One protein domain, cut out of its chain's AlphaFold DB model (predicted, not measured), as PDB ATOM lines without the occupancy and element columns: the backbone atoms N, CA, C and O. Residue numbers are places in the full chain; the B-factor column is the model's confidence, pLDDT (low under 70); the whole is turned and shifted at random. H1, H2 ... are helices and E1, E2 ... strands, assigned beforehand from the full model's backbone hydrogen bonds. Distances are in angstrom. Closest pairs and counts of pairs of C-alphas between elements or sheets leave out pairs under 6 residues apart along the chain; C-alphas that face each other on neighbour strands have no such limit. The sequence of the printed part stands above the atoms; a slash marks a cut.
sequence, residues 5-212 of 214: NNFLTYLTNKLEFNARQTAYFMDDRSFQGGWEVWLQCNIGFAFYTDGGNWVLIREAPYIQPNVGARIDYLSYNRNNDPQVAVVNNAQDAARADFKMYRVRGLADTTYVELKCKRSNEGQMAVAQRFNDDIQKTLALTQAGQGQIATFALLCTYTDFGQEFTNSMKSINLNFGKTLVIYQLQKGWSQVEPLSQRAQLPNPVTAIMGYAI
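Overview. This is residues 5 to 212 of the 214 residues of an uncharacterized protein of Okeania sp. SIO2D1 (UniProt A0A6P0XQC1). A strongly twisted six-stranded sheet forms the core, with the long helix H4 along one face and H3, joined by the short H1, on the other. The small hairpin E2 and E3 packs on H4 near its last residues, H5 on its first residues, and H2 folds back on H3. The 208 printed residues hold, in order, H1 H2 H3 E1 E2 E3 E4 E5 H4 E6 H5 E7 E8; the class is mixed, helices and strands. The large sheet, E1 E4 E5 E6 E8 E7, is mixed. The whole is compact, with a radius of gyration of the C-alphas of 17.1 A and spans of 48 by 41 by 41 A.

Along the chain. H1, residues 5 to 14, begins at C-alpha 5 (5.441, -10.133, -22.472). H2 is residues 19 to 27, and H3 is residues 34 to 49, 22.9 A long. E1, residues 54 to 61, bends by 82 degrees at residue 58. E2 is residues 73 to 77 and E3 residues 83 to 87. E4, residues 95 to 102, bends by 67 degrees at residue 98. E5, residues 109 to 116, is 22.5 A long. H4, residues 123 to 143, spans 30.4 A from C-alpha 123 (-18.288, -11.176, -10.646). E6 is residues 150 to 156, H5 residues 161 to 170 and E7 residues 179 to 184. E8, residues 205 to 211, ends at C-alpha 211 (-3.748, -2.664, -9.107).

Arrangement. E1 and E4 are antiparallel, with N 57 and O 99 at 2.8 A. E4 and E5 form a hairpin, with N 100 and O 110 at 2.8 A. E5 and E6 are parallel, N 153 and O 113 at 2.7 A; E6 and E8 are parallel, N 209 and O 154 at 2.7 A; E8 and E7 are parallel, N 182 and O 208 at 2.7 A. E5, H4, E6 is a strand-helix-strand unit, two parallel neighbour strands with a helix between, and E6, H5, E7 a split one, with E8 between its strands; both crossovers are right-handed. H4 is over E5 and E6 at a height over the sheet of 8.5 A. In three layers, helices on both faces, H1 and H3 are on the opposite face. H1 touches H3 about perpendicular, at 87 degrees, C-alphas 14 and 46 being closest at 5.2 A. H2 and H3 form a hairpin, C-alphas 25 and 35 being closest at 4.7 A. H4 touches H5 with residues 123 to 127 alone, C-alphas 123 and 164 being closest at 5.5 A. In the hairpin E2 and E3, N 73 and O 87 are 2.8 A apart; C-alphas 84 of E3 and 140 of H4 are 6.7 A apart, their closest. In all five helices every O i to N i+4 pair is within hydrogen-bond range.

Size, cuts and confidence. The C-alphas farthest apart, of Ala 69 and Gln 162, are 50.1 A apart. The printed part has no cut. The links E1 to E2 and E7 to E8 are long. The mean pLDDT of the printed part is 72.8; 68 residues are under 70, among them residues 169 to 212.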
ATOM      1  N   ASN A   5       4.407 -10.425 -23.467       62.09
ATOM      2  CA  ASN A   5       5.441 -10.133 -22.472       62.09
ATOM      3  C   ASN A   5       6.083  -8.741 -22.593       62.09
ATOM      4  O   ASN A   5       6.273  -8.086 -21.577       62.09
ATOM      5  N   ASN A   6       6.409  -8.264 -23.795       66.69
ATOM      6  CA  ASN A   6       6.908  -6.909 -24.020       66.69
ATOM      7  C   ASN A   6       5.830  -5.886 -23.672       66.69
ATOM      8  O   ASN A   6       6.139  -4.931 -22.972       66.69
ATOM      9  N   PHE A   7       4.579  -6.105 -24.102       72.50
ATOM     10  CA  PHE A   7       3.468  -5.217 -23.753       72.50
ATOM     11  C   PHE A   7       3.358  -5.054 -22.234       72.50
ATOM     12  O   PHE A   7       3.298  -3.948 -21.708       72.50
ATOM     13  N   LEU A   8       3.419  -6.179 -21.530       68.94
ATOM     14  CA  LEU A   8       3.292  -6.240 -20.082       68.94
ATOM     15  C   LEU A   8       4.504  -5.659 -19.372       68.94
ATOM     16  O   LEU A   8       4.343  -4.870 -18.452       68.94
ATOM     17  N   THR A   9       5.708  -5.953 -19.861       67.50
ATOM     18  CA  THR A   9       6.949  -5.331 -19.382       67.50
ATOM     19  C   THR A   9       6.888  -3.811 -19.533       67.50
ATOM     20  O   THR A   9       7.347  -3.081 -18.656       67.50
ATOM     21  N   TYR A  10       6.299  -3.311 -20.619       71.38
ATOM     22  CA  TYR A  10       6.132  -1.879 -20.842       71.38
ATOM     23  C   TYR A  10       5.131  -1.248 -19.890       71.38
ATOM     24  O   TYR A  10       5.473  -0.263 -19.238       71.38
ATOM     25  N   LEU A  11       3.936  -1.831 -19.758       72.12
ATOM     26  CA  LEU A  11       2.969  -1.366 -18.764       72.12
ATOM     27  C   LEU A  11       3.582  -1.369 -17.367       72.12
ATOM     28  O   LEU A  11       3.417  -0.407 -16.628       72.12
ATOM     29  N   THR A  12       4.365  -2.394 -17.044       63.91
ATOM     30  CA  THR A  12       5.095  -2.471 -15.788       63.91
ATOM     31  C   THR A  12       6.049  -1.291 -15.599       63.91
ATOM     32  O   THR A  12       6.020  -0.611 -14.583       63.91
ATOM     33  N   ASN A  13       6.884  -0.985 -16.582       65.00
ATOM     34  CA  ASN A  13       7.935   0.011 -16.385       65.00
ATOM     35  C   ASN A  13       7.474   1.465 -16.550       65.00
ATOM     36  O   ASN A  13       8.190   2.369 -16.119       65.00
ATOM     37  N   LYS A  14       6.354   1.703 -17.242       71.56
ATOM     38  CA  LYS A  14       6.003   3.032 -17.768       71.56
ATOM     39  C   LYS A  14       4.595   3.505 -17.426       71.56
ATOM     40  O   LYS A  14       4.322   4.689 -17.598       71.56
ATOM     41  N   LEU A  15       3.695   2.626 -16.979       73.50
ATOM     42  CA  LEU A  15       2.339   3.044 -16.638       73.50
ATOM     43  C   LEU A  15       2.351   3.803 -15.308       73.50
ATOM     44  O   LEU A  15       2.505   3.216 -14.236       73.50
ATOM     45  N   GLU A  16       2.160   5.116 -15.372       67.12
ATOM     46  CA  GLU A  16       1.992   5.939 -14.180       67.12
ATOM     47  C   GLU A  16       0.566   5.794 -13.644       67.12
ATOM     48  O   GLU A  16      -0.404   6.244 -14.249       67.12
ATOM     49  N   PHE A  17       0.429   5.141 -12.490       64.88
ATOM     50  CA  PHE A  17      -0.862   4.953 -11.841       64.88
ATOM     51  C   PHE A  17      -1.044   5.945 -10.688       64.88
ATOM     52  O   PHE A  17      -0.275   5.948  -9.724       64.88
ATOM     53  N   ASN A  18      -2.105   6.753 -10.745       69.19
ATOM     54  CA  ASN A  18      -2.483   7.674  -9.676       69.19
ATOM     55  C   ASN A  18      -3.817   7.256  -9.049       69.19
ATOM     56  O   ASN A  18      -4.874   7.416  -9.650       69.19
ATOM     57  N   ALA A  19      -3.773   6.793  -7.800       65.12
ATOM     58  CA  ALA A  19      -4.940   6.269  -7.091       65.12
ATOM     59  C   ALA A  19      -6.120   7.251  -6.987       65.12
ATOM     60  O   ALA A  19      -7.272   6.838  -7.103       65.12
ATOM     61  N   ARG A  20      -5.854   8.550  -6.787       70.31
ATOM     62  CA  ARG A  20      -6.919   9.562  -6.678       70.31
ATOM     63  C   ARG A  20      -7.596   9.798  -8.023       70.31
ATOM     64  O   ARG A  20      -8.816   9.892  -8.075       70.31
ATOM     65  N   GLN A  21      -6.811   9.863  -9.097       73.38
ATOM     66  CA  GLN A  21      -7.346   9.990 -10.453       73.38
ATOM     67  C   GLN A  21      -8.121   8.731 -10.850       73.38
ATOM     68  O   GLN A  21      -9.243   8.836 -11.328       73.38
ATOM     69  N   THR A  22      -7.579   7.545 -10.571       71.75
ATOM     70  CA  THR A  22      -8.256   6.264 -10.798       71.75
ATOM     71  C   THR A  22      -9.625   6.213 -10.120       71.75
ATOM     72  O   THR A  22     -10.617   5.924 -10.786       71.75
ATOM     73  N   ALA A  23      -9.698   6.526  -8.822       71.69
ATOM     74  CA  ALA A  23     -10.960   6.539  -8.079       71.69
ATOM     75  C   ALA A  23     -11.959   7.544  -8.675       71.69
ATOM     76  O   ALA A  23     -13.129   7.219  -8.862       71.69
ATOM     77  N   TYR A  24     -11.480   8.729  -9.063       77.88
ATOM     78  CA  TYR A  24     -12.303   9.733  -9.734       77.88
ATOM     79  C   TYR A  24     -12.942   9.190 -11.025       77.88
ATOM     80  O   TYR A  24     -14.160   9.234 -11.165       77.88
ATOM     81  N   PHE A  25     -12.160   8.597 -11.935       79.62
ATOM     82  CA  PHE A  25     -12.690   8.058 -13.199       79.62
ATOM     83  C   PHE A  25     -13.545   6.791 -13.033       79.62
ATOM     84  O   PHE A  25     -14.300   6.430 -13.939       79.62
ATOM     85  N   MET A  26     -13.426   6.097 -11.902       72.31
ATOM     86  CA  MET A  26     -14.231   4.921 -11.570       72.31
ATOM     87  C   MET A  26     -15.638   5.283 -11.088       72.31
ATOM     88  O   MET A  26     -16.614   4.670 -11.532       72.31
ATOM     89  N   ASP A  27     -15.727   6.264 -10.192       72.25
ATOM     90  CA  ASP A  27     -16.955   6.573  -9.460       72.25
ATOM     91  C   ASP A  27     -17.720   7.766 -10.054       72.25
ATOM     92  O   ASP A  27     -18.950   7.827  -9.947       72.25
ATOM     93  N   ASP A  28     -17.030   8.690 -10.734       73.19
ATOM     94  CA  ASP A  28     -17.660   9.842 -11.375       73.19
ATOM     95  C   ASP A  28     -18.275   9.458 -12.731       73.19
ATOM     96  O   ASP A  28     -17.595   9.171 -13.719       73.19
ATOM     97  N   ARG A  29     -19.608   9.489 -12.791       68.38
ATOM     98  CA  ARG A  29     -20.384   9.205 -14.009       68.38
ATOM     99  C   ARG A  29     -20.348  10.343 -15.032       68.38
ATOM    100  O   ARG A  29     -20.864  10.168 -16.135       68.38
ATOM    101  N   SER A  30     -19.764  11.488 -14.684       78.88
ATOM    102  CA  SER A  30     -19.655  12.660 -15.557       78.88
ATOM    103  C   SER A  30     -18.628  12.452 -16.672       78.88
ATOM    104  O   SER A  30     -18.745  13.066 -17.732       78.88
ATOM    105  N   PHE A  31     -17.649  11.559 -16.483       73.00
ATOM    106  CA  PHE A  31     -16.711  11.185 -17.539       73.00
ATOM    107  C   PHE A  31     -17.271  10.020 -18.368       73.00
ATOM    108  O   PHE A  31     -17.258   8.861 -17.946       73.00
ATOM    109  N   GLN A  32     -17.770  10.317 -19.572       69.75
ATOM    110  CA  GLN A  32     -18.301   9.292 -20.475       69.75
ATOM    111  C   GLN A  32     -17.184   8.338 -20.926       69.75
ATOM    112  O   GLN A  32     -16.186   8.751 -21.510       69.75
ATOM    113  N   GLY A  33     -17.358   7.049 -20.625       70.75
ATOM    114  CA  GLY A  33     -16.338   6.011 -20.813       70.75
ATOM    115  C   GLY A  33     -15.509   5.696 -19.558       70.75
ATOM    116  O   GLY A  33     -14.884   4.637 -19.499       70.75
ATOM    117  N   GLY A  34     -15.568   6.548 -18.530       83.12
ATOM    118  CA  GLY A  34     -15.027   6.296 -17.192       83.12
ATOM    119  C   GLY A  34     -13.569   5.823 -17.158       83.12
ATOM    120  O   GLY A  34     -12.729   6.173 -17.990       83.12
ATOM    121  N   TRP A  35     -13.305   4.976 -16.171       81.12
ATOM    122  CA  TRP A  35     -12.042   4.291 -15.922       81.12
ATOM    123  C   TRP A  35     -11.461   3.552 -17.131       81.12
ATOM    124  O   TRP A  35     -10.250   3.589 -17.334       81.12
ATOM    125  N   GLU A  36     -12.295   2.907 -17.948       82.88
ATOM    126  CA  GLU A  36     -11.811   2.123 -19.088       82.88
ATOM    127  C   GLU A  36     -11.126   3.026 -20.119       82.88
ATOM    128  O   GLU A  36      -9.991   2.768 -20.516       82.88
ATOM    129  N   VAL A  37     -11.756   4.149 -20.468       84.38
ATOM    130  CA  VAL A  37     -11.169   5.137 -21.385       84.38
ATOM    131  C   VAL A  37      -9.930   5.792 -20.787       84.38
ATOM    132  O   VAL A  37      -8.933   5.965 -21.489       84.38
ATOM    133  N   TRP A  38      -9.957   6.126 -19.494       84.12
ATOM    134  CA  TRP A  38      -8.775   6.651 -18.813       84.12
ATOM    135  C   TRP A  38      -7.598   5.673 -18.906       84.12
ATOM    136  O   TRP A  38      -6.491   6.075 -19.269       84.12
ATOM    137  N   LEU A  39      -7.827   4.384 -18.647       84.12
ATOM    138  CA  LEU A  39      -6.776   3.373 -18.691       84.12
ATOM    139  C   LEU A  39      -6.230   3.192 -20.113       84.12
ATOM    140  O   LEU A  39      -5.013   3.153 -20.285       84.12
ATOM    141  N   GLN A  40      -7.090   3.173 -21.138       87.50
ATOM    142  CA  GLN A  40      -6.658   3.132 -22.543       87.50
ATOM    143  C   GLN A  40      -5.730   4.308 -22.889       87.50
ATOM    144  O   GLN A  40      -4.695   4.115 -23.529       87.50
ATOM    145  N   CYS A  41      -6.057   5.520 -22.430       84.38
ATOM    146  CA  CYS A  41      -5.222   6.702 -22.641       84.38
ATOM    147  C   CYS A  41      -3.868   6.595 -21.926       84.38
ATOM    148  O   CYS A  41      -2.846   6.930 -22.522       84.38
ATOM    149  N   ASN A  42      -3.836   6.102 -20.683       82.12
ATOM    150  CA  ASN A  42      -2.586   5.939 -19.931       82.12
ATOM    151  C   ASN A  42      -1.688   4.856 -20.533       82.12
ATOM    152  O   ASN A  42      -0.479   5.051 -20.634       82.12
ATOM    153  N   ILE A  43      -2.277   3.756 -21.009       84.25
ATOM    154  CA  ILE A  43      -1.565   2.747 -21.800       84.25
ATOM    155  C   ILE A  43      -0.960   3.411 -23.043       84.25
ATOM    156  O   ILE A  43       0.245   3.326 -23.259       84.25
ATOM    157  N   GLY A  44      -1.757   4.141 -23.828       85.00
ATOM    158  CA  GLY A  44      -1.265   4.844 -25.017       85.00
ATOM    159  C   GLY A  44      -0.124   5.813 -24.721       85.00
ATOM    160  O   GLY A  44       0.878   5.819 -25.433       85.00
ATOM    161  N   PHE A  45      -0.246   6.589 -23.645       83.62
ATOM    162  CA  PHE A  45       0.777   7.534 -23.207       83.62
ATOM    163  C   PHE A  45       2.082   6.837 -22.800       83.62
ATOM    164  O   PHE A  45       3.163   7.275 -23.204       83.62
ATOM    165  N   ALA A  46       1.998   5.718 -22.077       81.25
ATOM    166  CA  ALA A  46       3.158   4.923 -21.682       81.25
ATOM    167  C   ALA A  46       3.950   4.407 -22.897       81.25
ATOM    168  O   ALA A  46       5.178   4.435 -22.894       81.25
ATOM    169  N   PHE A  47       3.263   3.992 -23.966       82.50
ATOM    170  CA  PHE A  47       3.921   3.559 -25.204       82.50
ATOM    171  C   PHE A  47       4.402   4.719 -26.074       82.50
ATOM    172  O   PHE A  47       5.449   4.615 -26.703       82.50
ATOM    173  N   TYR A  48       3.672   5.835 -26.118       82.50
ATOM    174  CA  TYR A  48       4.100   7.016 -26.869       82.50
ATOM    175  C   TYR A  48       5.388   7.619 -26.296       82.50
ATOM    176  O   TYR A  48       6.303   7.965 -27.039       82.50
ATOM    177  N   THR A  49       5.482   7.725 -24.971       79.25
ATOM    178  CA  THR A  49       6.666   8.278 -24.295       79.25
ATOM    179  C   THR A  49       7.897   7.372 -24.406       79.25
ATOM    180  O   THR A  49       9.024   7.852 -24.277       79.25
ATOM    181  N   ASP A  50       7.716   6.090 -24.734       71.94
ATOM    182  CA  ASP A  50       8.797   5.156 -25.050       71.94
ATOM    183  C   ASP A  50       9.255   5.292 -26.511       71.94
ATOM    184  O   ASP A  50       8.893   4.524 -27.402       71.94
ATOM    185  N   GLY A  51      10.059   6.320 -26.779       70.62
ATOM    186  CA  GLY A  51      10.713   6.501 -28.078       70.62
ATOM    187  C   GLY A  51       9.836   7.098 -29.186       70.62
ATOM    188  O   GLY A  51      10.309   7.219 -30.317       70.62
ATOM    189  N   GLY A  52       8.594   7.504 -28.893       72.81
ATOM    190  CA  GLY A  52       7.762   8.309 -29.800       72.81
ATOM    191  C   GLY A  52       7.325   7.598 -31.081       72.81
ATOM    192  O   GLY A  52       6.948   8.252 -32.051       72.81
ATOM    193  N   ASN A  53       7.426   6.269 -31.135       84.25
ATOM    194  CA  ASN A  53       7.219   5.485 -32.354       84.25
ATOM    195  C   ASN A  53       5.951   4.625 -32.326       84.25
ATOM    196  O   ASN A  53       5.734   3.861 -33.267       84.25
ATOM    197  N   TRP A  54       5.128   4.748 -31.288       87.50
ATOM    198  CA  TRP A  54       3.860   4.043 -31.154       87.50
ATOM    199  C   TRP A  54       2.682   4.969 -31.418       87.50
ATOM    200  O   TRP A  54       2.649   6.110 -30.961       87.50
ATOM    201  N   VAL A  55       1.686   4.439 -32.122       89.62
ATOM    202  CA  VAL A  55       0.388   5.083 -32.302       89.62
ATOM    203  C   VAL A  55      -0.688   4.183 -31.719       89.62
ATOM    204  O   VAL A  55      -0.733   2.990 -32.022       89.62
ATOM    205  N   LEU A  56      -1.566   4.776 -30.909       91.44
ATOM    206  CA  LEU A  56      -2.761   4.139 -30.370       91.44
ATOM    207  C   LEU A  56      -4.002   4.679 -31.087       91.44
ATOM    208  O   LEU A  56      -4.158   5.886 -31.259       91.44
ATOM    209  N   ILE A  57      -4.893   3.778 -31.495       92.69
ATOM    210  CA  ILE A  57      -6.190   4.092 -32.099       92.69
ATOM    211  C   ILE A  57      -7.262   3.350 -31.306       92.69
ATOM    212  O   ILE A  57      -7.246   2.123 -31.262       92.69
ATOM    213  N   ARG A  58      -8.189   4.088 -30.694       92.38
ATOM    214  CA  ARG A  58      -9.351   3.511 -30.002       92.38
ATOM    215  C   ARG A  58     -10.387   2.989 -30.995       92.38
ATOM    216  O   ARG A  58     -10.488   3.522 -32.101       92.38
ATOM    217  N   GLU A  59     -11.165   1.991 -30.580       92.25
ATOM    218  CA  GLU A  59     -12.291   1.438 -31.349       92.25
ATOM    219  C   GLU A  59     -11.888   1.030 -32.775       92.25
ATOM    220  O   GLU A  59     -12.592   1.295 -33.753       92.25
ATOM    221  N   ALA A  60     -10.695   0.454 -32.925       93.44
ATOM    222  CA  ALA A  60     -10.111   0.206 -34.234       93.44
ATOM    223  C   ALA A  60     -10.724  -1.049 -34.876       93.44
ATOM    224  O   ALA A  60     -10.765  -2.099 -34.228       93.44
ATOM    225  N   PRO A  61     -11.140  -0.992 -36.155       94.81
ATOM    226  CA  PRO A  61     -11.647  -2.169 -36.842       94.81
ATOM    227  C   PRO A  61     -10.526  -3.192 -37.063       94.81
ATOM    228  O   PRO A  61      -9.381  -2.835 -37.381       94.81
ATOM    229  N   TYR A  62     -10.865  -4.470 -36.927       93.50
ATOM    230  CA  TYR A  62      -9.974  -5.570 -37.282       93.50
ATOM    231  C   TYR A  62      -9.800  -5.629 -38.800       93.50
ATOM    232  O   TYR A  62     -10.776  -5.745 -39.537       93.50
ATOM    233  N   ILE A  63      -8.556  -5.531 -39.269       91.56
ATOM    234  CA  ILE A  63      -8.225  -5.552 -40.700       91.56
ATOM    235  C   ILE A  63      -7.906  -6.989 -41.101       91.56
ATOM    236  O   ILE A  63      -7.130  -7.650 -40.409       91.56
ATOM    237  N   GLN A  64      -8.466  -7.451 -42.221       89.44
ATOM    238  CA  GLN A  64      -8.124  -8.754 -42.772       89.44
ATOM    239  C   GLN A  64      -6.716  -8.705 -43.394       89.44
ATOM    240  O   GLN A  64      -6.476  -7.913 -44.311       89.44
ATOM    241  N   PRO A  65      -5.768  -9.544 -42.940       83.69
ATOM    242  CA  PRO A  65      -4.437  -9.601 -43.528       83.69
ATOM    243  C   PRO A  65      -4.474 -10.117 -44.977       83.69
ATOM    244  O   PRO A  65      -5.230 -11.028 -45.304       83.69
ATOM    245  N   ASN A  66      -3.591  -9.581 -45.824       69.19
ATOM    246  CA  ASN A  66      -3.265 -10.082 -47.173       69.19
ATOM    247  C   ASN A  66      -4.372 -10.068 -48.242       69.19
ATOM    248  O   ASN A  66      -4.321 -10.868 -49.177       69.19
ATOM    249  N   VAL A  67      -5.332  -9.143 -48.189       62.81
ATOM    250  CA  VAL A  67      -6.344  -9.003 -49.258       62.81
ATOM    251  C   VAL A  67      -5.910  -7.993 -50.330       62.81
ATOM    252  O   VAL A  67      -6.531  -6.959 -50.525       62.81
ATOM    253  N   GLY A  68      -4.826  -8.272 -51.060       63.34
ATOM    254  CA  GLY A  68      -4.412  -7.447 -52.210       63.34
ATOM    255  C   GLY A  68      -4.370  -5.928 -51.931       63.34
ATOM    256  O   GLY A  68      -3.943  -5.494 -50.866       63.34
ATOM    257  N   ALA A  69      -4.803  -5.107 -52.896       69.62
ATOM    258  CA  ALA A  69      -4.796  -3.640 -52.787       69.62
ATOM    259  C   ALA A  69      -5.998  -3.047 -52.017       69.62
ATOM    260  O   ALA A  69      -6.058  -1.832 -51.821       69.62
ATOM    261  N   ARG A  70      -6.971  -3.871 -51.609       80.06
ATOM    262  CA  ARG A  70      -8.198  -3.423 -50.939       80.06
ATOM    263  C   ARG A  70      -8.089  -3.685 -49.441       80.06
ATOM    264  O   ARG A  70      -7.741  -4.778 -49.018       80.06
ATOM    265  N   ILE A  71      -8.443  -2.691 -48.634       84.62
ATOM    266  CA  ILE A  71      -8.585  -2.895 -47.191       84.62
ATOM    267  C   ILE A  71      -9.958  -3.515 -46.937       84.62
ATOM    268  O   ILE A  71     -10.972  -2.825 -47.037       84.62
ATOM    269  N   ASP A  72      -9.969  -4.803 -46.610       91.06
ATOM    270  CA  ASP A  72     -11.133  -5.496 -46.063       91.06
ATOM    271  C   ASP A  72     -10.970  -5.696 -44.547       91.06
ATOM    272  O   ASP A  72      -9.867  -5.653 -43.991       91.06
ATOM    273  N   TYR A  73     -12.091  -5.900 -43.868       94.00
ATOM    274  CA  TYR A  73     -12.191  -5.988 -42.417       94.00
ATOM    275  C   TYR A  73     -12.823  -7.310 -41.994       94.00
ATOM    276  O   TYR A  73     -13.477  -7.987 -42.786       94.00
ATOM    277  N   LEU A  74     -12.653  -7.661 -40.724       93.75
ATOM    278  CA  LEU A  74     -13.295  -8.822 -40.121       93.75
ATOM    279  C   LEU A  74     -14.480  -8.395 -39.258       93.75
ATOM    280  O   LEU A  74     -14.334  -7.531 -38.392       93.75
ATOM    281  N   SER A  75     -15.638  -9.016 -39.460       94.44
ATOM    282  CA  SER A  75     -16.791  -8.932 -38.559       94.44
ATOM    283  C   SER A  75     -16.835 -10.138 -37.618       94.44
ATOM    284  O   SER A  75     -16.251 -11.181 -37.903       94.44
ATOM    285  N   TYR A  76     -17.501  -9.989 -36.473       93.62
ATOM    286  CA  TYR A  76     -17.657 -11.051 -35.479       93.62
ATOM    287  C   TYR A  76     -19.073 -11.024 -34.913       93.62
ATOM    288  O   TYR A  76     -19.520  -9.995 -34.405       93.62
ATOM    289  N   ASN A  77     -19.762 -12.161 -34.977       89.62
ATOM    290  CA  ASN A  77     -21.072 -12.351 -34.368       89.62
ATOM    291  C   ASN A  77     -20.990 -13.438 -33.294       89.62
ATOM    292  O   ASN A  77     -20.595 -14.566 -33.572       89.62
ATOM    293  N   ARG A  78     -21.402 -13.093 -32.070       82.38
ATOM    294  CA  ARG A  78     -21.325 -13.967 -30.892       82.38
ATOM    295  C   ARG A  78     -22.433 -15.027 -30.792       82.38
ATOM    296  O   ARG A  78     -22.392 -15.847 -29.883       82.38
ATOM    297  N   ASN A  79     -23.471 -14.966 -31.627       77.38
ATOM    298  CA  ASN A  79     -24.695 -15.741 -31.407       77.38
ATOM    299  C   ASN A  79     -24.524 -17.233 -31.765       77.38
ATOM    300  O   ASN A  79     -24.339 -17.543 -32.933       77.38
ATOM    301  N   ASN A  80     -24.666 -18.125 -30.769       54.41
ATOM    302  CA  ASN A  80     -24.780 -19.604 -30.800       54.41
ATOM    303  C   ASN A  80     -23.779 -20.441 -31.625       54.41
ATOM    304  O   ASN A  80     -23.789 -21.662 -31.495       54.41
ATOM    305  N   ASP A  81     -22.898 -19.818 -32.395       65.69
ATOM    306  CA  ASP A  81     -21.676 -20.365 -32.978       65.69
ATOM    307  C   ASP A  81     -20.867 -19.151 -33.468       65.69
ATOM    308  O   ASP A  81     -21.360 -18.437 -34.344       65.69
ATOM    309  N   PRO A  82     -19.714 -18.803 -32.867       74.19
ATOM    310  CA  PRO A  82     -19.008 -17.574 -33.207       74.19
ATOM    311  C   PRO A  82     -18.650 -17.506 -34.699       74.19
ATOM    312  O   PRO A  82     -17.763 -18.216 -35.172       74.19
ATOM    313  N   GLN A  83     -19.316 -16.624 -35.448       84.31
ATOM    314  CA  GLN A  83     -19.088 -16.477 -36.885       84.31
ATOM    315  C   GLN A  83     -18.204 -15.270 -37.173       84.31
ATOM    316  O   GLN A  83     -18.480 -14.156 -36.718       84.31
ATOM    317  N   VAL A  84     -17.166 -15.498 -37.977       91.00
ATOM    318  CA  VAL A  84     -16.320 -14.449 -38.544       91.00
ATOM    319  C   VAL A  84     -16.581 -14.362 -40.040       91.00
ATOM    320  O   VAL A  84     -16.579 -15.381 -40.731       91.00
ATOM    321  N   ALA A  85     -16.776 -13.149 -40.548       91.75
ATOM    322  CA  ALA A  85     -16.905 -12.893 -41.978       91.75
ATOM    323  C   ALA A  85     -15.984 -11.750 -42.412       91.75
ATOM    324  O   ALA A  85     -15.558 -10.926 -41.603       91.75
ATOM    325  N   VAL A  86     -15.682 -11.705 -43.710       92.44
ATOM    326  CA  VAL A  86     -14.961 -10.587 -44.323       92.44
ATOM    327  C   VAL A  86     -15.981  -9.563 -44.808       92.44
ATOM    328  O   VAL A  86     -16.908  -9.903 -45.542       92.44
ATOM    329  N   VAL A  87     -15.803  -8.308 -44.407       93.06
ATOM    330  CA  VAL A  87     -16.645  -7.174 -44.800       93.06
ATOM    331  C   VAL A  87     -15.785  -6.079 -45.417       93.06
ATOM    332  O   VAL A  87     -14.616  -5.918 -45.083       93.06
ATOM    333  N   ASN A  88     -16.362  -5.295 -46.320       92.50
ATOM    334  CA  ASN A  88     -15.659  -4.220 -47.024       92.50
ATOM    335  C   ASN A  88     -15.912  -2.823 -46.435       92.50
ATOM    336  O   ASN A  88     -15.389  -1.829 -46.938       92.50
ATOM    337  N   ASN A  89     -16.722  -2.748 -45.381       92.69
ATOM    338  CA  ASN A  89     -17.090  -1.525 -44.693       92.69
ATOM    339  C   ASN A  89     -16.592  -1.591 -43.247       92.69
ATOM    340  O   ASN A  89     -16.941  -2.501 -42.498       92.69
ATOM    341  N   ALA A  90     -15.802  -0.597 -42.841       92.44
ATOM    342  CA  ALA A  90     -15.243  -0.518 -41.493       92.44
ATOM    343  C   ALA A  90     -16.317  -0.400 -40.394       92.44
ATOM    344  O   ALA A  90     -16.033  -0.692 -39.234       92.44
ATOM    345  N   GLN A  91     -17.530   0.054 -40.729       93.25
ATOM    346  CA  GLN A  91     -18.629   0.168 -39.764       93.25
ATOM    347  C   GLN A  91     -19.250  -1.181 -39.400       93.25
ATOM    348  O   GLN A  91     -19.736  -1.333 -38.286       93.25
ATOM    349  N   ASP A  92     -19.169  -2.156 -40.303       93.25
ATOM    350  CA  ASP A  92     -19.708  -3.504 -40.099       93.25
ATOM    351  C   ASP A  92     -18.661  -4.453 -39.486       93.25
ATOM    352  O   ASP A  92     -18.928  -5.626 -39.222       93.25
ATOM    353  N   ALA A  93     -17.441  -3.950 -39.283       94.88
ATOM    354  CA  ALA A  93     -16.333  -4.698 -38.722       94.88
ATOM    355  C   ALA A  93     -16.465  -4.852 -37.204       94.88
ATOM    356  O   ALA A  93     -16.925  -3.956 -36.491       94.88
ATOM    357  N   ALA A  94     -15.940  -5.965 -36.694       95.12
ATOM    358  CA  ALA A  94     -15.605  -6.072 -35.290       95.12
ATOM    359  C   ALA A  94     -14.557  -5.006 -34.952       95.12
ATOM    360  O   ALA A  94     -13.677  -4.689 -35.763       95.12
ATOM    361  N   ARG A  95     -14.631  -4.478 -33.732       95.25
ATOM    362  CA  ARG A  95     -13.702  -3.468 -33.228       95.25
ATOM    363  C   ARG A  95     -13.010  -3.972 -31.976       95.25
ATOM    364  O   ARG A  95     -13.631  -4.629 -31.138       95.25
ATOM    365  N   ALA A  96     -11.717  -3.685 -31.910       94.06
ATOM    366  CA  ALA A  96     -10.947  -3.794 -30.688       94.06
ATOM    367  C   ALA A  96     -11.122  -2.515 -29.881       94.06
ATOM    368  O   ALA A  96     -11.162  -1.430 -30.475       94.06
ATOM    369  N   ASP A  97     -11.118  -2.630 -28.555       92.06
ATOM    370  CA  ASP A  97     -11.133  -1.461 -27.671       92.06
ATOM    371  C   ASP A  97      -9.992  -0.491 -28.033       92.06
ATOM    372  O   ASP A  97     -10.192   0.725 -28.135       92.06
ATOM    373  N   PHE A  98      -8.802  -1.021 -28.343       91.06
ATOM    374  CA  PHE A  98      -7.768  -0.248 -29.026       91.06
ATOM    375  C   PHE A  98      -6.809  -1.094 -29.873       91.06
ATOM    376  O   PHE A  98      -6.576  -2.278 -29.642       91.06
ATOM    377  N   LYS A  99      -6.206  -0.441 -30.866       91.44
ATOM    378  CA  LYS A  99      -5.097  -0.939 -31.681       91.44
ATOM    379  C   LYS A  99      -3.860  -0.108 -31.400       91.44
ATOM    380  O   LYS A  99      -3.920   1.120 -31.415       91.44
ATOM    381  N   MET A 100      -2.727  -0.773 -31.252       88.94
ATOM    382  CA  MET A 100      -1.419  -0.141 -31.214       88.94
ATOM    383  C   MET A 100      -0.576  -0.589 -32.392       88.94
ATOM    384  O   MET A 100      -0.601  -1.763 -32.760       88.94
ATOM    385  N   TYR A 101       0.185   0.330 -32.979       88.62
ATOM    386  CA  TYR A 101       1.161  -0.032 -33.996       88.62
ATOM    387  C   TYR A 101       2.406   0.848 -33.969       88.62
ATOM    388  O   TYR A 101       2.350   2.013 -33.567       88.62
ATOM    389  N   ARG A 102       3.534   0.288 -34.417       86.12
ATOM    390  CA  ARG A 102       4.764   1.062 -34.626       86.12
ATOM    391  C   ARG A 102       4.721   1.803 -35.952       86.12
ATOM    392  O   ARG A 102       4.486   1.193 -36.992       86.12
ATOM    393  N   VAL A 103       5.053   3.090 -35.928       87.38
ATOM    394  CA  VAL A 103       5.239   3.900 -37.145       87.38
ATOM    395  C   VAL A 103       6.636   3.758 -37.755       87.38
ATOM    396  O   VAL A 103       6.843   4.143 -38.902       87.38
ATOM    397  N   ARG A 104       7.615   3.237 -37.001       83.81
ATOM    398  CA  ARG A 104       9.009   3.059 -37.445       83.81
ATOM    399  C   ARG A 104       9.596   1.747 -36.926       83.81
ATOM    400  O   ARG A 104       9.283   1.320 -35.815       83.81
ATOM    401  N   GLY A 105      10.515   1.167 -37.697       81.62
ATOM    402  CA  GLY A 105      11.184  -0.095 -37.367       81.62
ATOM    403  C   GLY A 105      10.394  -1.319 -37.826       81.62
ATOM    404  O   GLY A 105       9.630  -1.249 -38.785       81.62
ATOM    405  N   LEU A 106      10.603  -2.456 -37.155       76.94
ATOM    406  CA  LEU A 106       9.883  -3.692 -37.466       76.94
ATOM    407  C   LEU A 106       8.380  -3.494 -37.250       76.94
ATOM    408  O   LEU A 106       7.961  -3.126 -36.151       76.94
ATOM    409  N   ALA A 107       7.600  -3.760 -38.302       79.44
ATOM    410  CA  ALA A 107       6.152  -3.648 -38.270       79.44
ATOM    411  C   ALA A 107       5.583  -4.505 -37.137       79.44
ATOM    412  O   ALA A 107       5.894  -5.692 -36.986       79.44
ATOM    413  N   ASP A 108       4.767  -3.864 -36.316       78.94
ATOM    414  CA  ASP A 108       4.228  -4.464 -35.117       78.94
ATOM    415  C   ASP A 108       2.884  -3.816 -34.839       78.94
ATOM    416  O   ASP A 108       2.840  -2.663 -34.423       78.94
ATOM    417  N   THR A 109       1.815  -4.543 -35.142       85.69
ATOM    418  CA  THR A 109       0.433  -4.123 -34.918       85.69
ATOM    419  C   THR A 109      -0.181  -5.093 -33.933       85.69
ATOM    420  O   THR A 109      -0.042  -6.306 -34.092       85.69
ATOM    421  N   THR A 110      -0.853  -4.580 -32.914       85.44
ATOM    422  CA  THR A 110      -1.518  -5.392 -31.899       85.44
ATOM    423  C   THR A 110      -2.878  -4.802 -31.579       85.44
ATOM    424  O   THR A 110      -3.009  -3.596 -31.373       85.44
ATOM    425  N   TYR A 111      -3.886  -5.664 -31.562       89.00
ATOM    426  CA  TYR A 111      -5.247  -5.338 -31.167       89.00
ATOM    427  C   TYR A 111      -5.475  -5.810 -29.735       89.00
ATOM    428  O   TYR A 111      -5.055  -6.907 -29.364       89.00
ATOM    429  N   VAL A 112      -6.111  -4.973 -28.930       88.31
ATOM    430  CA  VAL A 112      -6.302  -5.220 -27.506       88.31
ATOM    431  C   VAL A 112      -7.771  -5.071 -27.173       88.31
ATOM    432  O   VAL A 112      -8.363  -4.022 -27.421       88.31
ATOM    433  N   GLU A 113      -8.331  -6.124 -26.590       89.94
ATOM    434  CA  GLU A 113      -9.582  -6.031 -25.846       89.94
ATOM    435  C   GLU A 113      -9.231  -5.725 -24.395       89.94
ATOM    436  O   GLU A 113      -8.457  -6.448 -23.774       89.94
ATOM    437  N   LEU A 114      -9.763  -4.640 -23.853       88.06
ATOM    438  CA  LEU A 114      -9.633  -4.234 -22.468       88.06
ATOM    439  C   LEU A 114     -11.005  -4.283 -21.814       88.06
ATOM    440  O   LEU A 114     -11.927  -3.569 -22.200       88.06
ATOM    441  N   LYS A 115     -11.111  -5.050 -20.738       87.06
ATOM    442  CA  LYS A 115     -12.261  -4.990 -19.851       87.06
ATOM    443  C   LYS A 115     -11.836  -4.521 -18.495       87.06
ATOM    444  O   LYS A 115     -10.785  -4.899 -17.991       87.06
ATOM    445  N   CYS A 116     -12.681  -3.712 -17.889       82.12
ATOM    446  CA  CYS A 116     -12.460  -3.257 -16.538       82.12
ATOM    447  C   CYS A 116     -13.537  -3.795 -15.605       82.12
ATOM    448  O   CYS A 116     -14.721  -3.771 -15.935       82.12
ATOM    449  N   LYS A 117     -13.123  -4.251 -14.425       80.38
ATOM    450  CA  LYS A 117     -14.011  -4.618 -13.330       80.38
ATOM    451  C   LYS A 117     -14.110  -3.455 -12.353       80.38
ATOM    452  O   LYS A 117     -13.099  -2.998 -11.818       80.38
ATOM    453  N   ARG A 118     -15.337  -3.036 -12.048       76.94
ATOM    454  CA  ARG A 118     -15.611  -2.133 -10.926       76.94
ATOM    455  C   ARG A 118     -15.688  -2.894  -9.604       76.94
ATOM    456  O   ARG A 118     -15.956  -4.099  -9.564       76.94
ATOM    457  N   SER A 119     -15.458  -2.195  -8.498       68.94
ATOM    458  CA  SER A 119     -15.510  -2.787  -7.154       68.94
ATOM    459  C   SER A 119     -16.890  -3.371  -6.830       68.94
ATOM    460  O   SER A 119     -16.968  -4.435  -6.225       68.94
ATOM    461  N   ASN A 120     -17.961  -2.739  -7.317       73.94
ATOM    462  CA  ASN A 120     -19.356  -3.125  -7.088       73.94
ATOM    463  C   ASN A 120     -20.001  -3.969  -8.207       73.94
ATOM    464  O   ASN A 120     -21.190  -4.272  -8.127       73.94
ATOM    465  N   GLU A 121     -19.266  -4.335  -9.260       77.69
ATOM    466  CA  GLU A 121     -19.816  -5.150 -10.348       77.69
ATOM    467  C   GLU A 121     -19.911  -6.637  -9.972       77.69
ATOM    468  O   GLU A 121     -19.007  -7.209  -9.356       77.69
ATOM    469  N   GLY A 122     -20.995  -7.282 -10.416       82.06
ATOM    470  CA  GLY A 122     -21.202  -8.720 -10.249       82.06
ATOM    471  C   GLY A 122     -20.118  -9.540 -10.956       82.06
ATOM    472  O   GLY A 122     -19.890  -9.397 -12.158       82.06
ATOM    473  N   GLN A 123     -19.476 -10.436 -10.209       80.88
ATOM    474  CA  GLN A 123     -18.288 -11.176 -10.646       80.88
ATOM    475  C   GLN A 123     -18.542 -12.036 -11.891       80.88
ATOM    476  O   GLN A 123     -17.791 -11.951 -12.861       80.88
ATOM    477  N   MET A 124     -19.640 -12.798 -11.905       81.00
ATOM    478  CA  MET A 124     -20.009 -13.652 -13.040       81.00
ATOM    479  C   MET A 124     -20.271 -12.856 -14.321       81.00
ATOM    480  O   MET A 124     -19.877 -13.285 -15.399       81.00
ATOM    481  N   ALA A 125     -20.894 -11.680 -14.215       83.38
ATOM    482  CA  ALA A 125     -21.170 -10.838 -15.377       83.38
ATOM    483  C   ALA A 125     -19.873 -10.292 -15.996       83.38
ATOM    484  O   ALA A 125     -19.709 -10.300 -17.214       83.38
ATOM    485  N   VAL A 126     -18.927  -9.853 -15.161       82.25
ATOM    486  CA  VAL A 126     -17.596  -9.411 -15.606       82.25
ATOM    487  C   VAL A 126     -16.832 -10.561 -16.255       82.25
ATOM    488  O   VAL A 126     -16.288 -10.392 -17.344       82.25
ATOM    489  N   ALA A 127     -16.819 -11.726 -15.612       79.19
ATOM    490  CA  ALA A 127     -16.105 -12.894 -16.103       79.19
ATOM    491  C   ALA A 127     -16.684 -13.398 -17.441       79.19
ATOM    492  O   ALA A 127     -15.921 -13.732 -18.345       79.19
ATOM    493  N   GLN A 128     -18.011 -13.355 -17.624       83.38
ATOM    494  CA  GLN A 128     -18.647 -13.683 -18.902       83.38
ATOM    495  C   GLN A 128     -18.295 -12.674 -20.000       83.38
ATOM    496  O   GLN A 128     -17.921 -13.089 -21.090       83.38
ATOM    497  N   ARG A 129     -18.354 -11.361 -19.724       85.88
ATOM    498  CA  ARG A 129     -17.943 -10.339 -20.708       85.88
ATOM    499  C   ARG A 129     -16.493 -10.534 -21.145       85.88
ATOM    500  O   ARG A 129     -16.204 -10.488 -22.331       85.88
ATOM    501  N   PHE A 130     -15.600 -10.801 -20.195       84.75
ATOM    502  CA  PHE A 130     -14.196 -11.041 -20.510       84.75
ATOM    503  C   PHE A 130     -13.983 -12.338 -21.303       84.75
ATOM    504  O   PHE A 130     -13.168 -12.369 -22.223       84.75
ATOM    505  N   ASN A 131     -14.744 -13.399 -21.009       80.69
ATOM    506  CA  ASN A 131     -14.763 -14.594 -21.850       80.69
ATOM    507  C   ASN A 131     -15.213 -14.272 -23.283       80.69
ATOM    508  O   ASN A 131     -14.576 -14.735 -24.225       80.69
ATOM    509  N   ASP A 132     -16.258 -13.462 -23.462       85.31
ATOM    510  CA  ASP A 132     -16.732 -13.068 -24.793       85.31
ATOM    511  C   ASP A 132     -15.609 -12.384 -25.607       85.31
ATOM    512  O   ASP A 132     -15.447 -12.678 -26.795       85.31
ATOM    513  N   ASP A 133     -14.774 -11.548 -24.977       87.81
ATOM    514  CA  ASP A 133     -13.603 -10.939 -25.630       87.81
ATOM    515  C   ASP A 133     -12.494 -11.945 -25.948       87.81
ATOM    516  O   ASP A 133     -11.862 -11.869 -27.006       87.81
ATOM    517  N   ILE A 134     -12.266 -12.928 -25.076       82.12
ATOM    518  CA  ILE A 134     -11.345 -14.035 -25.360       82.12
ATOM    519  C   ILE A 134     -11.837 -14.826 -26.581       82.12
ATOM    520  O   ILE A 134     -11.054 -15.096 -27.492       82.12
ATOM    521  N   GLN A 135     -13.128 -15.160 -26.659       82.81
ATOM    522  CA  GLN A 135     -13.679 -15.871 -27.817       82.81
ATOM    523  C   GLN A 135     -13.576 -15.032 -29.098       82.81
ATOM    524  O   GLN A 135     -13.151 -15.544 -30.135       82.81
ATOM    525  N   LYS A 136     -13.869 -13.727 -29.018       87.75
ATOM    526  CA  LYS A 136     -13.714 -12.777 -30.131       87.75
ATOM    527  C   LYS A 136     -12.270 -12.740 -30.641       87.75
ATOM    528  O   LYS A 136     -12.032 -12.928 -31.833       87.75
ATOM    529  N   THR A 137     -11.296 -12.549 -29.750       85.12
ATOM    530  CA  THR A 137      -9.866 -12.491 -30.109       85.12
ATOM    531  C   THR A 137      -9.363 -13.804 -30.707       85.12
ATOM    532  O   THR A 137      -8.637 -13.785 -31.706       85.12
ATOM    533  N   LEU A 138      -9.788 -14.950 -30.165       80.88
ATOM    534  CA  LEU A 138      -9.474 -16.274 -30.707       80.88
ATOM    535  C   LEU A 138     -10.022 -16.457 -32.124       80.88
ATOM    536  O   LEU A 138      -9.248 -16.787 -33.028       80.88
ATOM    537  N   ALA A 139     -11.315 -16.202 -32.327       85.62
ATOM    538  CA  ALA A 139     -11.977 -16.373 -33.615       85.62
ATOM    539  C   ALA A 139     -11.361 -15.465 -34.693       85.62
ATOM    540  O   ALA A 139     -11.027 -15.926 -35.786       85.62
ATOM    541  N   LEU A 140     -11.125 -14.191 -34.368       87.81
ATOM    542  CA  LEU A 140     -10.532 -13.224 -35.295       87.81
ATOM    543  C   LEU A 140      -9.076 -13.554 -35.627       87.81
ATOM    544  O   LEU A 140      -8.667 -13.457 -36.782       87.81
ATOM    545  N   THR A 141      -8.292 -14.007 -34.648       83.69
ATOM    546  CA  THR A 141      -6.908 -14.433 -34.901       83.69
ATOM    547  C   THR A 141      -6.854 -15.665 -35.797       83.69
ATOM    548  O   THR A 141      -5.997 -15.746 -36.676       83.69
ATOM    549  N   GLN A 142      -7.770 -16.616 -35.601       83.31
ATOM    550  CA  GLN A 142      -7.885 -17.797 -36.453       83.31
ATOM    551  C   GLN A 142      -8.287 -17.421 -37.884       83.31
ATOM    552  O   GLN A 142      -7.650 -17.883 -38.830       83.31
ATOM    553  N   ALA A 143      -9.278 -16.543 -38.055       84.75
ATOM    554  CA  ALA A 143      -9.702 -16.046 -39.366       84.75
ATOM    555  C   ALA A 143      -8.597 -15.253 -40.087       84.75
ATOM    556  O   ALA A 143      -8.411 -15.384 -41.296       84.75
ATOM    557  N   GLY A 144      -7.797 -14.502 -39.328       82.62
ATOM    558  CA  GLY A 144      -6.589 -13.831 -39.802       82.62
ATOM    559  C   GLY A 144      -5.376 -14.751 -39.982       82.62
ATOM    560  O   GLY A 144      -4.260 -14.249 -40.114       82.62
ATOM    561  N   GLN A 145      -5.556 -16.078 -39.931       80.50
ATOM    562  CA  GLN A 145      -4.510 -17.096 -40.110       80.50
ATOM    563  C   GLN A 145      -3.288 -16.894 -39.193       80.50
ATOM    564  O   GLN A 145      -2.146 -17.123 -39.587       80.50
ATOM    565  N   GLY A 146      -3.515 -16.411 -37.969       73.38
ATOM    566  CA  GLY A 146      -2.459 -16.133 -36.993       73.38
ATOM    567  C   GLY A 146      -1.627 -14.878 -37.277       73.38
ATOM    568  O   GLY A 146      -0.669 -14.611 -36.555       73.38
ATOM    569  N   GLN A 147      -1.974 -14.089 -38.297       79.31
ATOM    570  CA  GLN A 147      -1.248 -12.863 -38.649       79.31
ATOM    571  C   GLN A 147      -1.772 -11.624 -37.919       79.31
ATOM    572  O   GLN A 147      -1.106 -10.589 -37.887       79.31
ATOM    573  N   ILE A 148      -2.950 -11.728 -37.303       80.19
ATOM    574  CA  ILE A 148      -3.489 -10.699 -36.419       80.19
ATOM    575  C   ILE A 148      -2.999 -10.999 -35.005       80.19
ATOM    576  O   ILE A 148      -3.362 -12.016 -34.414       80.19
ATOM    577  N   ALA A 149      -2.173 -10.114 -34.451       81.94
ATOM    578  CA  ALA A 149      -1.794 -10.194 -33.047       81.94
ATOM    579  C   ALA A 149      -2.905  -9.582 -32.189       81.94
ATOM    580  O   ALA A 149      -3.224  -8.397 -32.338       81.94
ATOM    581  N   THR A 150      -3.482 -10.388 -31.302       80.31
ATOM    582  CA  THR A 150      -4.568  -9.974 -30.413       80.31
ATOM    583  C   THR A 150      -4.343 -10.495 -28.998       80.31
ATOM    584  O   THR A 150      -3.750 -11.559 -28.804       80.31
ATOM    585  N   PHE A 151      -4.822  -9.762 -28.000       78.19
ATOM    586  CA  PHE A 151      -4.963 -10.278 -26.643       78.19
ATOM    587  C   PHE A 151      -6.130  -9.603 -25.925       78.19
ATOM    588  O   PHE A 151      -6.539  -8.497 -26.282       78.19
ATOM    589  N   ALA A 152      -6.643 -10.279 -24.902       81.94
ATOM    590  CA  ALA A 152      -7.649  -9.736 -24.002       81.94
ATOM    591  C   ALA A 152      -7.005  -9.425 -22.645       81.94
ATOM    592  O   ALA A 152      -6.257 -10.245 -22.106       81.94
ATOM    593  N   LEU A 153      -7.292  -8.245 -22.107       82.06
ATOM    594  CA  LEU A 153      -6.785  -7.709 -20.855       82.06
ATOM    595  C   LEU A 153      -7.958  -7.372 -19.930       82.06
ATOM    596  O   LEU A 153      -8.775  -6.518 -20.247       82.06
ATOM    597  N   LEU A 154      -8.033  -8.011 -18.769       80.00
ATOM    598  CA  LEU A 154      -8.978  -7.649 -17.715       80.00
ATOM    599  C   LEU A 154      -8.259  -6.831 -16.644       80.00
ATOM    600  O   LEU A 154      -7.257  -7.296 -16.115       80.00
ATOM    601  N   CYS A 155      -8.778  -5.658 -16.285       78.31
ATOM    602  CA  CYS A 155      -8.192  -4.745 -15.308       78.31
ATOM    603  C   CYS A 155      -9.129  -4.421 -14.138       78.31
ATOM    604  O   CYS A 155     -10.334  -4.275 -14.308       78.31
ATOM    605  N   THR A 156      -8.575  -4.227 -12.946       75.31
ATOM    606  CA  THR A 156      -9.268  -3.615 -11.794       75.31
ATOM    607  C   THR A 156      -8.273  -2.783 -10.983       75.31
ATOM    608  O   THR A 156      -7.063  -2.927 -11.142       75.31
ATOM    609  N   TYR A 157      -8.767  -1.882 -10.137       68.56
ATOM    610  CA  TYR A 157      -7.949  -1.047  -9.247       68.56
ATOM    611  C   TYR A 157      -7.837  -1.603  -7.813       68.56
ATOM    612  O   TYR A 157      -7.168  -1.007  -6.969       68.56
ATOM    613  N   THR A 158      -8.528  -2.713  -7.543       64.69
ATOM    614  CA  THR A 158      -8.484  -3.497  -6.299       64.69
ATOM    615  C   THR A 158      -8.041  -4.921  -6.603       64.69
ATOM    616  O   THR A 158      -7.960  -5.297  -7.762       64.69
ATOM    617  N   ASP A 159      -7.875  -5.774  -5.594       66.75
ATOM    618  CA  ASP A 159      -7.790  -7.217  -5.847       66.75
ATOM    619  C   ASP A 159      -9.052  -7.746  -6.571       66.75
ATOM    620  O   ASP A 159     -10.164  -7.239  -6.370       66.75
ATOM    621  N   PHE A 160      -8.874  -8.745  -7.440       69.44
ATOM    622  CA  PHE A 160      -9.975  -9.515  -8.021       69.44
ATOM    623  C   PHE A 160     -10.677 -10.362  -6.954       69.44
ATOM    624  O   PHE A 160     -11.887 -10.571  -7.044       69.44
ATOM    625  N   GLY A 161      -9.939 -10.809  -5.936       68.56
ATOM    626  CA  GLY A 161     -10.442 -11.661  -4.869       68.56
ATOM    627  C   GLY A 161     -10.619 -13.123  -5.295       68.56
ATOM    628  O   GLY A 161     -10.650 -13.486  -6.479       68.56
ATOM    629  N   GLN A 162     -10.744 -13.996  -4.294       70.88
ATOM    630  CA  GLN A 162     -10.818 -15.443  -4.505       70.88
ATOM    631  C   GLN A 162     -12.087 -15.870  -5.251       70.88
ATOM    632  O   GLN A 162     -12.037 -16.749  -6.111       70.88
ATOM    633  N   GLU A 163     -13.222 -15.248  -4.942       73.19
ATOM    634  CA  GLU A 163     -14.502 -15.572  -5.575       73.19
ATOM    635  C   GLU A 163     -14.467 -15.298  -7.083       73.19
ATOM    636  O   GLU A 163     -14.853 -16.161  -7.870       73.19
ATOM    637  N   PHE A 164     -13.885 -14.168  -7.503       75.00
ATOM    638  CA  PHE A 164     -13.779 -13.835  -8.924       75.00
ATOM    639  C   PHE A 164     -12.874 -14.829  -9.651       75.00
ATOM    640  O   PHE A 164     -13.177 -15.290 -10.752       75.00
ATOM    641  N   THR A 165     -11.774 -15.210  -9.001       70.31
ATOM    642  CA  THR A 165     -10.864 -16.242  -9.506       70.31
ATOM    643  C   THR A 165     -11.590 -17.578  -9.691       70.31
ATOM    644  O   THR A 165     -11.356 -18.280 -10.675       70.31
ATOM    645  N   ASN A 166     -12.509 -17.928  -8.789       71.19
ATOM    646  CA  ASN A 166     -13.335 -19.125  -8.916       71.19
ATOM    647  C   ASN A 166     -14.340 -19.001 -10.073       71.19
ATOM    648  O   ASN A 166     -14.470 -19.948 -10.848       71.19
ATOM    649  N   SER A 167     -14.975 -17.838 -10.254       72.88
ATOM    650  CA  SER A 167     -15.851 -17.559 -11.404       72.88
ATOM    651  C   SER A 167     -15.125 -17.717 -12.743       72.88
ATOM    652  O   SER A 167     -15.644 -18.350 -13.663       72.88
ATOM    653  N   MET A 168     -13.893 -17.212 -12.845       70.88
ATOM    654  CA  MET A 168     -13.054 -17.373 -14.038       70.88
ATOM    655  C   MET A 168     -12.745 -18.847 -14.335       70.88
ATOM    656  O   MET A 168     -12.781 -19.265 -15.489       70.88
ATOM    657  N   LYS A 169     -12.501 -19.663 -13.302       67.62
ATOM    658  CA  LYS A 169     -12.310 -21.115 -13.460       67.62
ATOM    659  C   LYS A 169     -13.600 -21.830 -13.878       67.62
ATOM    660  O   LYS A 169     -13.546 -22.744 -14.693       67.62
ATOM    661  N   SER A 170     -14.756 -21.420 -13.346       64.94
ATOM    662  CA  SER A 170     -16.042 -22.088 -13.601       64.94
ATOM    663  C   SER A 170     -16.619 -21.841 -14.991       64.94
ATOM    664  O   SER A 170     -17.410 -22.652 -15.460       64.94
ATOM    665  N   ILE A 171     -16.215 -20.767 -15.676       66.00
ATOM    666  CA  ILE A 171     -16.675 -20.466 -17.046       66.00
ATOM    667  C   ILE A 171     -16.096 -21.456 -18.077       66.00
ATOM    668  O   ILE A 171     -16.348 -21.338 -19.271       66.00
ATOM    669  N   ASN A 172     -15.380 -22.495 -17.621       53.59
ATOM    670  CA  ASN A 172     -14.799 -23.542 -18.458       53.59
ATOM    671  C   ASN A 172     -14.037 -22.918 -19.630       53.59
ATOM    672  O   ASN A 172     -14.149 -23.324 -20.787       53.59
ATOM    673  N   LEU A 173     -13.298 -21.855 -19.301       53.66
ATOM    674  CA  LEU A 173     -12.353 -21.237 -20.199       53.66
ATOM    675  C   LEU A 173     -11.384 -22.347 -20.581       53.66
ATOM    676  O   LEU A 173     -10.550 -22.760 -19.775       53.66
ATOM    677  N   ASN A 174     -11.534 -22.873 -21.796       43.88
ATOM    678  CA  ASN A 174     -10.537 -23.723 -22.420       43.88
ATOM    679  C   ASN A 174      -9.294 -22.849 -22.615       43.88
ATOM    680  O   ASN A 174      -9.056 -22.311 -23.697       43.88
ATOM    681  N   PHE A 175      -8.523 -22.663 -21.543       47.78
ATOM    682  CA  PHE A 175      -7.235 -21.988 -21.528       47.78
ATOM    683  C   PHE A 175      -6.229 -22.876 -22.262       47.78
ATOM    684  O   PHE A 175      -5.294 -23.420 -21.686       47.78
ATOM    685  N   GLY A 176      -6.417 -23.038 -23.569       35.78
ATOM    686  CA  GLY A 176      -5.410 -23.613 -24.451       35.78
ATOM    687  C   GLY A 176      -4.220 -22.671 -24.652       35.78
ATOM    688  O   GLY A 176      -3.273 -23.035 -25.343       35.78
ATOM    689  N   LYS A 177      -4.278 -21.447 -24.110       48.25
ATOM    690  CA  LYS A 177      -3.274 -20.389 -24.237       48.25
ATOM    691  C   LYS A 177      -3.294 -19.552 -22.953       48.25
ATOM    692  O   LYS A 177      -4.358 -19.270 -22.413       48.25
ATOM    693  N   THR A 178      -2.107 -19.257 -22.442       45.66
ATOM    694  CA  THR A 178      -1.778 -18.803 -21.084       45.66
ATOM    695  C   THR A 178      -2.729 -17.747 -20.502       45.66
ATOM    696  O   THR A 178      -2.956 -16.717 -21.133       45.66
ATOM    697  N   LEU A 179      -3.217 -17.987 -19.275       47.88
ATOM    698  CA  LEU A 179      -3.755 -16.953 -18.387       47.88
ATOM    699  C   LEU A 179      -2.593 -16.365 -17.594       47.88
ATOM    700  O   LEU A 179      -1.907 -17.102 -16.883       47.88
ATOM    701  N   VAL A 180      -2.392 -15.057 -17.682       50.66
ATOM    702  CA  VAL A 180      -1.391 -14.385 -16.854       50.66
ATOM    703  C   VAL A 180      -2.063 -13.370 -15.953       50.66
ATOM    704  O   VAL A 180      -2.720 -12.471 -16.460       50.66
ATOM    705  N   ILE A 181      -1.915 -13.527 -14.639       49.00
ATOM    706  CA  ILE A 181      -2.456 -12.607 -13.639       49.00
ATOM    707  C   ILE A 181      -1.336 -11.654 -13.204       49.00
ATOM    708  O   ILE A 181      -0.262 -12.097 -12.808       49.00
ATOM    709  N   TYR A 182      -1.587 -10.351 -13.270       49.09
ATOM    710  CA  TYR A 182      -0.640  -9.292 -12.941       49.09
ATOM    711  C   TYR A 182      -1.151  -8.416 -11.810       49.09
ATOM    712  O   TYR A 182      -2.335  -8.106 -11.754       49.09
ATOM    713  N   GLN A 183      -0.236  -7.954 -10.962       50.59
ATOM    714  CA  GLN A 183      -0.527  -7.062  -9.851       50.59
ATOM    715  C   GLN A 183       0.317  -5.778  -9.961       50.59
ATOM    716  O   GLN A 183       1.540  -5.854 -10.067       50.59
ATOM    717  N   LEU A 184      -0.310  -4.600  -9.928       48.44
ATOM    718  CA  LEU A 184       0.349  -3.292  -9.854       48.44
ATOM    719  C   LEU A 184       0.403  -2.869  -8.377       48.44
ATOM    720  O   LEU A 184      -0.597  -2.403  -7.831       48.44
ATOM    721  N   GLN A 185       1.550  -3.046  -7.720       44.19
ATOM    722  CA  GLN A 185       1.859  -2.440  -6.416       44.19
ATOM    723  C   GLN A 185       3.036  -1.468  -6.564       44.19
ATOM    724  O   GLN A 185       3.871  -1.625  -7.457       44.19
ATOM    725  N   LYS A 186       3.124  -0.457  -5.684       37.09
ATOM    726  CA  LYS A 186       4.353   0.336  -5.496       37.09
ATOM    727  C   LYS A 186       5.480  -0.613  -5.046       37.09
ATOM    728  O   LYS A 186       5.650  -0.841  -3.856       37.09
ATOM    729  N   GLY A 187       6.222  -1.166  -6.003       38.38
ATOM    730  CA  GLY A 187       7.199  -2.239  -5.781       38.38
ATOM    731  C   GLY A 187       6.661  -3.586  -6.270       38.38
ATOM    732  O   GLY A 187       5.612  -4.042  -5.831       38.38
ATOM    733  N   TRP A 188       7.370  -4.187  -7.228       43.09
ATOM    734  CA  TRP A 188       6.921  -5.332  -8.023       43.09
ATOM    735  C   TRP A 188       7.258  -6.668  -7.359       43.09
ATOM    736  O   TRP A 188       8.423  -6.926  -7.062       43.09
ATOM    737  N   SER A 189       6.285  -7.570  -7.260       32.84
ATOM    738  CA  SER A 189       6.545  -9.009  -7.158       32.84
ATOM    739  C   SER A 189       5.782  -9.731  -8.264       32.84
ATOM    740  O   SER A 189       4.569  -9.572  -8.386       32.84
ATOM    741  N   GLN A 190       6.496 -10.503  -9.088       34.12
ATOM    742  CA  GLN A 190       5.870 -11.435 -10.028       34.12
ATOM    743  C   GLN A 190       5.075 -12.484  -9.246       34.12
ATOM    744  O   GLN A 190       5.578 -13.020  -8.261       34.12
ATOM    745  N   VAL A 191       3.865 -12.800  -9.704       40.16
ATOM    746  CA  VAL A 191       3.093 -13.950  -9.217       40.16
ATOM    747  C   VAL A 191       2.823 -14.889 -10.392       40.16
ATOM    748  O   VAL A 191       2.779 -14.481 -11.550       40.16
ATOM    749  N   GLU A 192       2.786 -16.172 -10.057       36.78
ATOM    750  CA  GLU A 192       3.224 -17.313 -10.850       36.78
ATOM    751  C   GLU A 192       2.538 -17.513 -12.215       36.78
ATOM    752  O   GLU A 192       1.322 -17.350 -12.351       36.78
ATOM    753  N   PRO A 193       3.286 -17.986 -13.230       36.91
ATOM    754  CA  PRO A 193       2.686 -18.532 -14.437       36.91
ATOM    755  C   PRO A 193       1.930 -19.824 -14.097       36.91
ATOM    756  O   PRO A 193       2.525 -20.802 -13.641       36.91
ATOM    757  N   LEU A 194       0.626 -19.875 -14.382       35.62
ATOM    758  CA  LEU A 194      -0.115 -21.135 -14.384       35.62
ATOM    759  C   LEU A 194       0.375 -21.983 -15.571       35.62
ATOM    760  O   LEU A 194      -0.096 -21.861 -16.699       35.62
ATOM    761  N   SER A 195       1.342 -22.850 -15.270       34.12
ATOM    762  CA  SER A 195       2.018 -23.840 -16.118       34.12
ATOM    763  C   SER A 195       3.044 -23.310 -17.137       34.12
ATOM    764  O   SER A 195       2.745 -22.651 -18.130       34.12
ATOM    765  N   GLN A 196       4.304 -23.695 -16.910       35.69
ATOM    766  CA  GLN A 196       5.358 -23.706 -17.919       35.69
ATOM    767  C   GLN A 196       5.070 -24.821 -18.933       35.69
ATOM    768  O   GLN A 196       5.404 -25.972 -18.661       35.69
ATOM    769  N   ARG A 197       4.516 -24.522 -20.115       31.88
ATOM    770  CA  ARG A 197       4.749 -25.354 -21.311       31.88
ATOM    771  C   ARG A 197       4.743 -24.552 -22.612       31.88
ATOM    772  O   ARG A 197       3.788 -23.859 -22.929       31.88
ATOM    773  N   ALA A 198       5.811 -24.818 -23.365       28.70
ATOM    774  CA  ALA A 198       6.038 -24.611 -24.792       28.70
ATOM    775  C   ALA A 198       6.192 -23.166 -25.294       28.70
ATOM    776  O   ALA A 198       5.355 -22.297 -25.090       28.70
ATOM    777  N   GLN A 199       7.279 -22.951 -26.043       35.38
ATOM    778  CA  GLN A 199       7.384 -21.879 -27.028       35.38
ATOM    779  C   GLN A 199       6.096 -21.869 -27.865       35.38
ATOM    780  O   GLN A 199       5.807 -22.847 -28.548       35.38
ATOM    781  N   LEU A 200       5.290 -20.808 -27.757       35.34
ATOM    782  CA  LEU A 200       3.979 -20.762 -28.401       35.34
ATOM    783  C   LEU A 200       4.116 -20.311 -29.865       35.34
ATOM    784  O   LEU A 200       4.604 -19.207 -30.113       35.34
ATOM    785  N   PRO A 201       3.645 -21.111 -30.838       32.38
ATOM    786  CA  PRO A 201       3.607 -20.729 -32.246       32.38
ATOM    787  C   PRO A 201       2.340 -19.934 -32.631       32.38
ATOM    788  O   PRO A 201       2.133 -19.687 -33.811       32.38
ATOM    789  N   ASN A 202       1.481 -19.534 -31.676       38.59
ATOM    790  CA  ASN A 202       0.187 -18.885 -31.949       38.59
ATOM    791  C   ASN A 202      -0.059 -17.617 -31.092       38.59
ATOM    792  O   ASN A 202       0.352 -17.607 -29.933       38.59
ATOM    793  N   PRO A 203      -0.772 -16.580 -31.595       45.09
ATOM    794  CA  PRO A 203      -0.643 -15.197 -31.092       45.09
ATOM    795  C   PRO A 203      -1.511 -14.795 -29.889       45.09
ATOM    796  O   PRO A 203      -1.261 -13.743 -29.311       45.09
ATOM    797  N   VAL A 204      -2.545 -15.564 -29.527       44.09
ATOM    798  CA  VAL A 204      -3.561 -15.096 -28.559       44.09
ATOM    799  C   VAL A 204      -3.149 -15.413 -27.129       44.09
ATOM    800  O   VAL A 204      -2.967 -16.581 -26.790       44.09
ATOM    801  N   THR A 205      -3.038 -14.379 -26.292       51.66
ATOM    802  CA  THR A 205      -2.778 -14.495 -24.846       51.66
ATOM    803  C   THR A 205      -3.935 -13.867 -24.071       51.66
ATOM    804  O   THR A 205      -4.436 -12.821 -24.478       51.66
ATOM    805  N   ALA A 206      -4.363 -14.479 -22.966       46.25
ATOM    806  CA  ALA A 206      -5.323 -13.875 -22.046       46.25
ATOM    807  C   ALA A 206      -4.578 -13.328 -20.825       46.25
ATOM    808  O   ALA A 206      -3.748 -14.009 -20.218       46.25
ATOM    809  N   ILE A 207      -4.866 -12.086 -20.458       54.00
ATOM    810  CA  ILE A 207      -4.164 -11.382 -19.393       54.00
ATOM    811  C   ILE A 207      -5.196 -10.843 -18.409       54.00
ATOM    812  O   ILE A 207      -6.111 -10.117 -18.776       54.00
ATOM    813  N   MET A 208      -5.033 -11.164 -17.139       49.19
ATOM    814  CA  MET A 208      -5.673 -10.467 -16.038       49.19
ATOM    815  C   MET A 208      -4.627  -9.572 -15.384       49.19
ATOM    816  O   MET A 208      -3.495  -9.976 -15.171       49.19
ATOM    817  N   GLY A 209      -4.982  -8.346 -15.055       49.03
ATOM    818  CA  GLY A 209      -4.147  -7.402 -14.336       49.03
ATOM    819  C   GLY A 209      -4.984  -6.688 -13.290       49.03
ATOM    820  O   GLY A 209      -6.161  -6.427 -13.500       49.03
ATOM    821  N   TYR A 210      -4.421  -6.365 -12.146       42.66
ATOM    822  CA  TYR A 210      -5.097  -5.552 -11.155       42.66
ATOM    823  C   TYR A 210      -4.113  -4.668 -10.424       42.66
ATOM    824  O   TYR A 210      -2.977  -5.061 -10.212       42.66
ATOM    825  N   ALA A 211      -4.521  -3.470 -10.034       35.94
ATOM    826  CA  ALA A 211      -3.748  -2.664  -9.107       35.94
ATOM    827  C   ALA A 211      -4.158  -2.981  -7.668       35.94
ATOM    828  O   ALA A 211      -5.336  -3.185  -7.394       35.94
ATOM    829  N   ILE A 212      -3.194  -3.011  -6.747       32.84
ATOM    830  CA  ILE A 212      -3.477  -2.942  -5.312       32.84
ATOM    831  C   ILE A 212      -2.949  -1.609  -4.793       32.84
ATOM    832  O   ILE A 212      -1.772  -1.282  -4.943       32.84
TER     833      ILE A 212